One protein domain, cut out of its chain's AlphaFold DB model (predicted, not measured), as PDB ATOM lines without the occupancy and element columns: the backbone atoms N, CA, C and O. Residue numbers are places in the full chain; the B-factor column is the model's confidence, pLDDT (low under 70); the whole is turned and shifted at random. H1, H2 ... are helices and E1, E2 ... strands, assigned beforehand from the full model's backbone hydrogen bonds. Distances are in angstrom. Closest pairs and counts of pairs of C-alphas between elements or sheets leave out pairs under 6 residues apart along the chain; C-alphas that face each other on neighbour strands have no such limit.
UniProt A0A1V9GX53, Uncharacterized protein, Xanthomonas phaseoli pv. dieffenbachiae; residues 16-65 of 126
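This is residues 16 to 65 of the 126 residues of an uncharacterized protein of Xanthomonas phaseoli pv. dieffenbachiae (UniProt A0A1V9GX53). A long, narrow two-stranded hairpin, E1 and E2, has one short helix, H1, packed crosswise over one face. The loop of residues 24 to 35 extends the hairpin to one end of the longest axis, while residues 60 to 65 run from H1 back toward the other end. The printed part has 50 residues, with two named strands and one named helix in the order E1, E2, H1; the sheet, E1 - E2, is antiparallel. The class is mixed, helices and strands, with under half of the residues in named elements. The whole is only just compact, close to loose, with a radius of gyration of the C-alphas of 11.7 A, and elongated, spanning 37 by 20 by 17 A.

E1, residues 19 to 23, and E2, residues 36 to 40, form an antiparallel hairpin, their directions 160 degrees apart. N 20 and O 39 are 2.8 A apart and N 37 and O 22 are 3.0 A apart, both within hydrogen-bond range. Residues 38 to 39 of E2 also pair antiparallel with residues 45 to 46. H1, residues 50 to 59, has its closest C-alphas to E1 at Cys 21 and Ala 57, 4.6 A apart. Its closest to E2 are those of Cys 36 and Cys 53, 6.1 A apart. In H1 every O i to N i+4 pair is within hydrogen-bond range.

E1 begins at C-alpha 19 (171.003, 133.041, 149.513) and measures 13.3 A. E2 measures 13.9 A. H1 measures 14.3 A and ends at C-alpha 59 (172.938, 138.256, 160.510).

The C-alphas farthest apart, those of Asp 16 and Ser 29, are 38.8 A apart. The printed part has no cut. The link from E1 to E2 is long, with 12 residues; that from E2 to H1 is short, with 9. The mean pLDDT of the printed part is 85.1, and residue 16 is under 70.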
ATOM      1  N   ASP A  16     178.277 130.803 142.743       65.88
ATOM      2  CA  ASP A  16     178.098 131.102 144.169       65.88
ATOM      3  C   ASP A  16     176.823 131.953 144.314       65.88
ATOM      4  O   ASP A  16     176.897 133.185 144.370       65.88
ATOM      5  N   PRO A  17     175.619 131.343 144.210       73.50
ATOM      6  CA  PRO A  17     174.379 132.093 144.280       73.50
ATOM      7  C   PRO A  17     174.195 132.639 145.691       73.50
ATOM      8  O   PRO A  17     174.222 131.903 146.677       73.50
ATOM      9  N   GLN A  18     173.920 133.936 145.787       80.38
ATOM     10  CA  GLN A  18     173.541 134.528 147.062       80.38
ATOM     11  C   GLN A  18     172.212 133.940 147.542       80.38
ATOM     12  O   GLN A  18     171.242 133.854 146.783       80.38
ATOM     13  N   VAL A  19     172.188 133.542 148.815       87.62
ATOM     14  CA  VAL A  19     171.003 133.041 149.513       87.62
ATOM     15  C   VAL A  19     170.503 134.118 150.466       87.62
ATOM     16  O   VAL A  19     171.257 134.629 151.295       87.62
ATOM     17  N   PHE A  20     169.214 134.419 150.382       89.81
ATOM     18  CA  PHE A  20     168.525 135.378 151.235       89.81
ATOM     19  C   PHE A  20     167.465 134.653 152.051       89.81
ATOM     20  O   PHE A  20     166.659 133.901 151.504       89.81
ATOM     21  N   CYS A  21     167.459 134.880 153.362       92.12
ATOM     22  CA  CYS A  21     166.553 134.207 154.285       92.12
ATOM     23  C   CYS A  21     165.645 135.202 154.992       92.12
ATOM     24  O   CYS A  21     166.079 136.269 155.421       92.12
ATOM     25  N   MET A  22     164.388 134.812 155.164       91.06
ATOM     26  CA  MET A  22     163.389 135.551 155.922       91.06
ATOM     27  C   MET A  22     162.875 134.659 157.045       91.06
ATOM     28  O   MET A  22     162.443 133.532 156.803       91.06
ATOM     29  N   SER A  23     162.910 135.170 158.276       90.31
ATOM     30  CA  SER A  23     162.339 134.498 159.441       90.31
ATOM     31  C   SER A  23     161.195 135.320 160.017       90.31
ATOM     32  O   SER A  23     161.379 136.492 160.342       90.31
ATOM     33  N   SER A  24     160.049 134.681 160.203       86.25
ATOM     34  CA  SER A  24     158.946 135.192 161.014       86.25
ATOM     35  C   SER A  24     159.098 134.699 162.452       86.25
ATOM     36  O   SER A  24     159.535 133.572 162.696       86.25
ATOM     37  N   MET A  25     158.762 135.557 163.410       81.50
ATOM     38  CA  MET A  25     158.649 135.188 164.817       81.50
ATOM     39  C   MET A  25     157.210 135.427 165.268       81.50
ATOM     40  O   MET A  25     156.611 136.399 164.801       81.50
ATOM     41  N   PRO A  26     156.667 134.585 166.164       79.88
ATOM     42  CA  PRO A  26     155.362 134.831 166.757       79.88
ATOM     43  C   PRO A  26     155.372 136.196 167.444       79.88
ATOM     44  O   PRO A  26     156.279 136.511 168.222       79.88
ATOM     45  N   ALA A  27     154.368 137.008 167.138       74.06
ATOM     46  CA  ALA A  27     154.107 138.246 167.854       74.06
ATOM     47  C   ALA A  27     153.073 137.967 168.948       74.06
ATOM     48  O   ALA A  27     152.246 137.072 168.808       74.06
ATOM     49  N   ALA A  28     153.048 138.765 170.017       76.06
ATOM     50  CA  ALA A  28     152.014 138.631 171.053       76.06
ATOM     51  C   ALA A  28     150.580 138.753 170.490       76.06
ATOM     52  O   ALA A  28     149.635 138.248 171.085       76.06
ATOM     53  N   SER A  29     150.431 139.410 169.335       79.38
ATOM     54  CA  SER A  29     149.177 139.597 168.605       79.38
ATOM     55  C   SER A  29     148.878 138.524 167.549       79.38
ATOM     56  O   SER A  29     147.762 138.501 167.041       79.38
ATOM     57  N   ASP A  30     149.844 137.675 167.177       75.31
ATOM     58  CA  ASP A  30     149.659 136.619 166.172       75.31
ATOM     59  C   ASP A  30     150.389 135.332 166.609       75.31
ATOM     60  O   ASP A  30     151.625 135.289 166.579       75.31
ATOM     61  N   PRO A  31     149.649 134.274 167.007       73.75
ATOM     62  CA  PRO A  31     150.214 133.024 167.510       73.75
ATOM     63  C   PRO A  31     150.794 132.118 166.412       73.75
ATOM     64  O   PRO A  31     151.064 130.947 166.680       73.75
ATOM     65  N   ARG A  32     150.975 132.606 165.177       77.25
ATOM     66  CA  ARG A  32     151.627 131.833 164.112       77.25
ATOM     67  C   ARG A  32     152.992 131.311 164.554       77.25
ATOM     68  O   ARG A  32     153.836 132.048 165.062       77.25
ATOM     69  N   GLU A  33     153.206 130.025 164.304       77.31
ATOM     70  CA  GLU A  33     154.474 129.362 164.580       77.31
ATOM     71  C   GLU A  33     155.633 130.032 163.830       77.31
ATOM     72  O   GLU A  33     155.487 130.524 162.708       77.31
ATOM     73  N   ALA A  34     156.813 130.037 164.455       82.38
ATOM     74  CA  ALA A  34     158.012 130.608 163.860       82.38
ATOM     75  C   ALA A  34     158.406 129.833 162.593       82.38
ATOM     76  O   ALA A  34     158.813 128.669 162.645       82.38
ATOM     77  N   PHE A  35     158.345 130.514 161.455       87.81
ATOM     78  CA  PHE A  35     158.690 129.966 160.150       87.81
ATOM     79  C   PHE A  35     159.894 130.706 159.561       87.81
ATOM     80  O   PHE A  35     160.008 131.926 159.697       87.81
ATOM     81  N   CYS A  36     160.779 129.972 158.884       91.38
ATOM     82  CA  CYS A  36     161.921 130.530 158.173       91.38
ATOM     83  C   CYS A  36     162.014 129.933 156.762       91.38
ATOM     84  O   CYS A  36     161.840 128.729 156.588       91.38
ATOM     85  N   THR A  37     162.261 130.768 155.752       91.69
ATOM     86  CA  THR A  37     162.468 130.334 154.360       91.69
ATOM     87  C   THR A  37     163.606 131.100 153.724       91.69
ATOM     88  O   THR A  37     163.751 132.301 153.942       91.69
ATOM     89  N   CYS A  38     164.382 130.388 152.912       92.38
ATOM     90  CA  CYS A  38     165.481 130.942 152.146       92.38
ATOM     91  C   CYS A  38     165.253 130.766 150.648       92.38
ATOM     92  O   CYS A  38     164.722 129.747 150.193       92.38
ATOM     93  N   MET A  39     165.672 131.771 149.889       91.56
ATOM     94  CA  MET A  39     165.600 131.796 148.435       91.56
ATOM     95  C   MET A  39     166.937 132.265 147.874       91.56
ATOM     96  O   MET A  39     167.613 133.102 148.474       91.56
ATOM     97  N   THR A  40     167.331 131.716 146.734       89.12
ATOM     98  CA  THR A  40     168.471 132.227 145.974       89.12
ATOM     99  C   THR A  40     168.066 133.476 145.197       89.12
ATOM    100  O   THR A  40     166.881 133.732 144.982       89.12
ATOM    101  N   GLU A  41     169.048 134.237 144.720       85.25
ATOM    102  CA  GLU A  41     168.822 135.363 143.798       85.25
ATOM    103  C   GLU A  41     167.986 134.969 142.562       85.25
ATOM    104  O   GLU A  41     167.147 135.731 142.099       85.25
ATOM    105  N   GLN A  42     168.135 133.726 142.099       84.00
ATOM    106  CA  GLN A  42     167.395 133.160 140.966       84.00
ATOM    107  C   GLN A  42     165.964 132.711 141.330       84.00
ATOM    108  O   GLN A  42     165.276 132.107 140.511       84.00
ATOM    109  N   GLY A  43     165.506 132.969 142.560       85.25
ATOM    110  CA  GLY A  43     164.154 132.643 143.019       85.25
ATOM    111  C   GLY A  43     163.941 131.176 143.405       85.25
ATOM    112  O   GLY A  43     162.806 130.766 143.656       85.25
ATOM    113  N   THR A  44     165.002 130.374 143.493       89.56
ATOM    114  CA  THR A  44     164.903 128.962 143.885       89.56
ATOM    115  C   THR A  44     164.888 128.834 145.404       89.56
ATOM    116  O   THR A  44     165.674 129.475 146.100       89.56
ATOM    117  N   ARG A  45     164.012 127.978 145.939       90.00
ATOM    118  CA  ARG A  45     164.001 127.656 147.373       90.00
ATOM    119  C   ARG A  45     165.273 126.909 147.763       90.00
ATOM    120  O   ARG A  45     165.629 125.928 147.116       90.00
ATOM    121  N   TYR A  46     165.910 127.351 148.843       88.50
ATOM    122  CA  TYR A  46     167.097 126.704 149.393       88.50
ATOM    123  C   TYR A  46     166.782 126.120 150.771       88.50
ATOM    124  O   TYR A  46     166.359 126.840 151.680       88.50
ATOM    125  N   GLU A  47     166.938 124.804 150.910       89.12
ATOM    126  CA  GLU A  47     166.640 124.099 152.153       89.12
ATOM    127  C   GLU A  47     167.810 124.240 153.132       89.12
ATOM    128  O   GLU A  47     168.910 123.740 152.909       89.12
ATOM    129  N   LEU A  48     167.562 124.940 154.238       88.06
ATOM    130  CA  LEU A  48     168.489 125.101 155.352       88.06
ATOM    131  C   LEU A  48     167.813 124.618 156.629       88.06
ATOM    132  O   LEU A  48     166.597 124.741 156.790       88.06
ATOM    133  N   SER A  49     168.611 124.141 157.586       90.50
ATOM    134  CA  SER A  49     168.080 123.831 158.908       90.50
ATOM    135  C   SER A  49     167.467 125.087 159.541       90.50
ATOM    136  O   SER A  49     168.016 126.188 159.462       90.50
ATOM    137  N   GLN A  50     166.323 124.922 160.203       89.19
ATOM    138  CA  GLN A  50     165.607 125.978 160.927       89.19
ATOM    139  C   GLN A  50     166.509 126.916 161.769       89.19
ATOM    140  O   GLN A  50     166.361 128.136 161.640       89.19
ATOM    141  N   PRO A  51     167.450 126.428 162.610       89.44
ATOM    142  CA  PRO A  51     168.318 127.321 163.384       89.44
ATOM    143  C   PRO A  51     169.281 128.124 162.499       89.44
ATOM    144  O   PRO A  51     169.455 129.320 162.717       89.44
ATOM    145  N   MET A  52     169.859 127.501 161.472       90.06
ATOM    146  CA  MET A  52     170.785 128.161 160.552       90.06
ATOM    147  C   MET A  52     170.074 129.212 159.695       90.06
ATOM    148  O   MET A  52     170.583 130.319 159.542       90.06
ATOM    149  N   CYS A  53     168.865 128.905 159.222       92.12
ATOM    150  CA  CYS A  53     168.013 129.841 158.495       92.12
ATOM    151  C   CYS A  53     167.748 131.112 159.315       92.12
ATOM    152  O   CYS A  53     167.877 132.218 158.797       92.12
ATOM    153  N   ARG A  54     167.448 130.982 160.615       90.25
ATOM    154  CA  ARG A  54     167.220 132.140 161.498       90.25
ATOM    155  C   ARG A  54     168.488 132.951 161.731       90.25
ATOM    156  O   ARG A  54     168.426 134.176 161.726       90.25
ATOM    157  N   THR A  55     169.625 132.287 161.925       90.75
ATOM    158  CA  THR A  55     170.919 132.971 162.048       90.75
ATOM    159  C   THR A  55     171.226 133.763 160.782       90.75
ATOM    160  O   THR A  55     171.600 134.929 160.874       90.75
ATOM    161  N   LEU A  56     171.001 133.169 159.609       90.81
ATOM    162  CA  LEU A  56     171.223 133.830 158.328       90.81
ATOM    163  C   LEU A  56     170.199 134.944 158.063       90.81
ATOM    164  O   LEU A  56     170.568 135.991 157.557       90.81
ATOM    165  N   ALA A  57     168.941 134.784 158.471       90.75
ATOM    166  CA  ALA A  57     167.930 135.836 158.358       90.75
ATOM    167  C   ALA A  57     168.216 137.044 159.271       90.75
ATOM    168  O   ALA A  57     167.849 138.166 158.937       90.75
ATOM    169  N   ARG A  58     168.866 136.830 160.425       88.94
ATOM    170  CA  ARG A  58     169.217 137.903 161.375       88.94
ATOM    171  C   ARG A  58     170.550 138.579 161.068       88.94
ATOM    172  O   ARG A  58     170.658 139.787 161.234       88.94
ATOM    173  N   ASN A  59     171.552 137.798 160.665       89.81
ATOM    174  CA  ASN A  59     172.938 138.256 160.510       89.81
ATOM    175  C   ASN A  59     173.395 138.319 159.045       89.81
ATOM    176  O   ASN A  59     174.521 138.727 158.772       89.81
ATOM    177  N   GLY A  60     172.566 137.855 158.109       85.25
ATOM    178  CA  GLY A  60     172.880 137.854 156.688       85.25
ATOM    179  C   GLY A  60     172.979 139.262 156.122       85.25
ATOM    180  O   GLY A  60     172.425 140.224 156.659       85.25
ATOM    181  N   ALA A  61     173.692 139.380 155.004       82.75
ATOM    182  CA  ALA A  61     173.734 140.632 154.273       82.75
ATOM    183  C   ALA A  61     172.319 140.988 153.774       82.75
ATOM    184  O   ALA A  61     171.622 140.114 153.250       82.75
ATOM    185  N   PRO A  62     171.893 142.258 153.894       80.38
ATOM    186  CA  PRO A  62     170.672 142.718 153.254       80.38
ATOM    187  C   PRO A  62     170.729 142.461 151.749       80.38
ATOM    188  O   PRO A  62     171.792 142.578 151.131       80.38
ATOM    189  N   TYR A  63     169.573 142.167 151.156       80.94
ATOM    190  CA  TYR A  63     169.450 142.089 149.707       80.94
ATOM    191  C   TYR A  63     169.904 143.411 149.074       80.94
ATOM    192  O   TYR A  63     169.382 144.478 149.403       80.94
ATOM    193  N   ASN A  64     170.897 143.343 148.185       80.62
ATOM    194  CA  ASN A  64     171.430 144.504 147.483       80.62
ATOM    195  C   ASN A  64     171.534 144.203 145.979       80.62
ATOM    196  O   ASN A  64     172.475 143.520 145.572       80.62
ATOM    197  N   PRO A  65     170.624 144.741 145.150       76.44
ATOM    198  CA  PRO A  65     170.608 144.478 143.711       76.44
ATOM    199  C   PRO A  65     171.767 145.139 142.945       76.44
ATOM    200  O   PRO A  65     171.976 144.834 141.778       76.44
TER     201      PRO A  65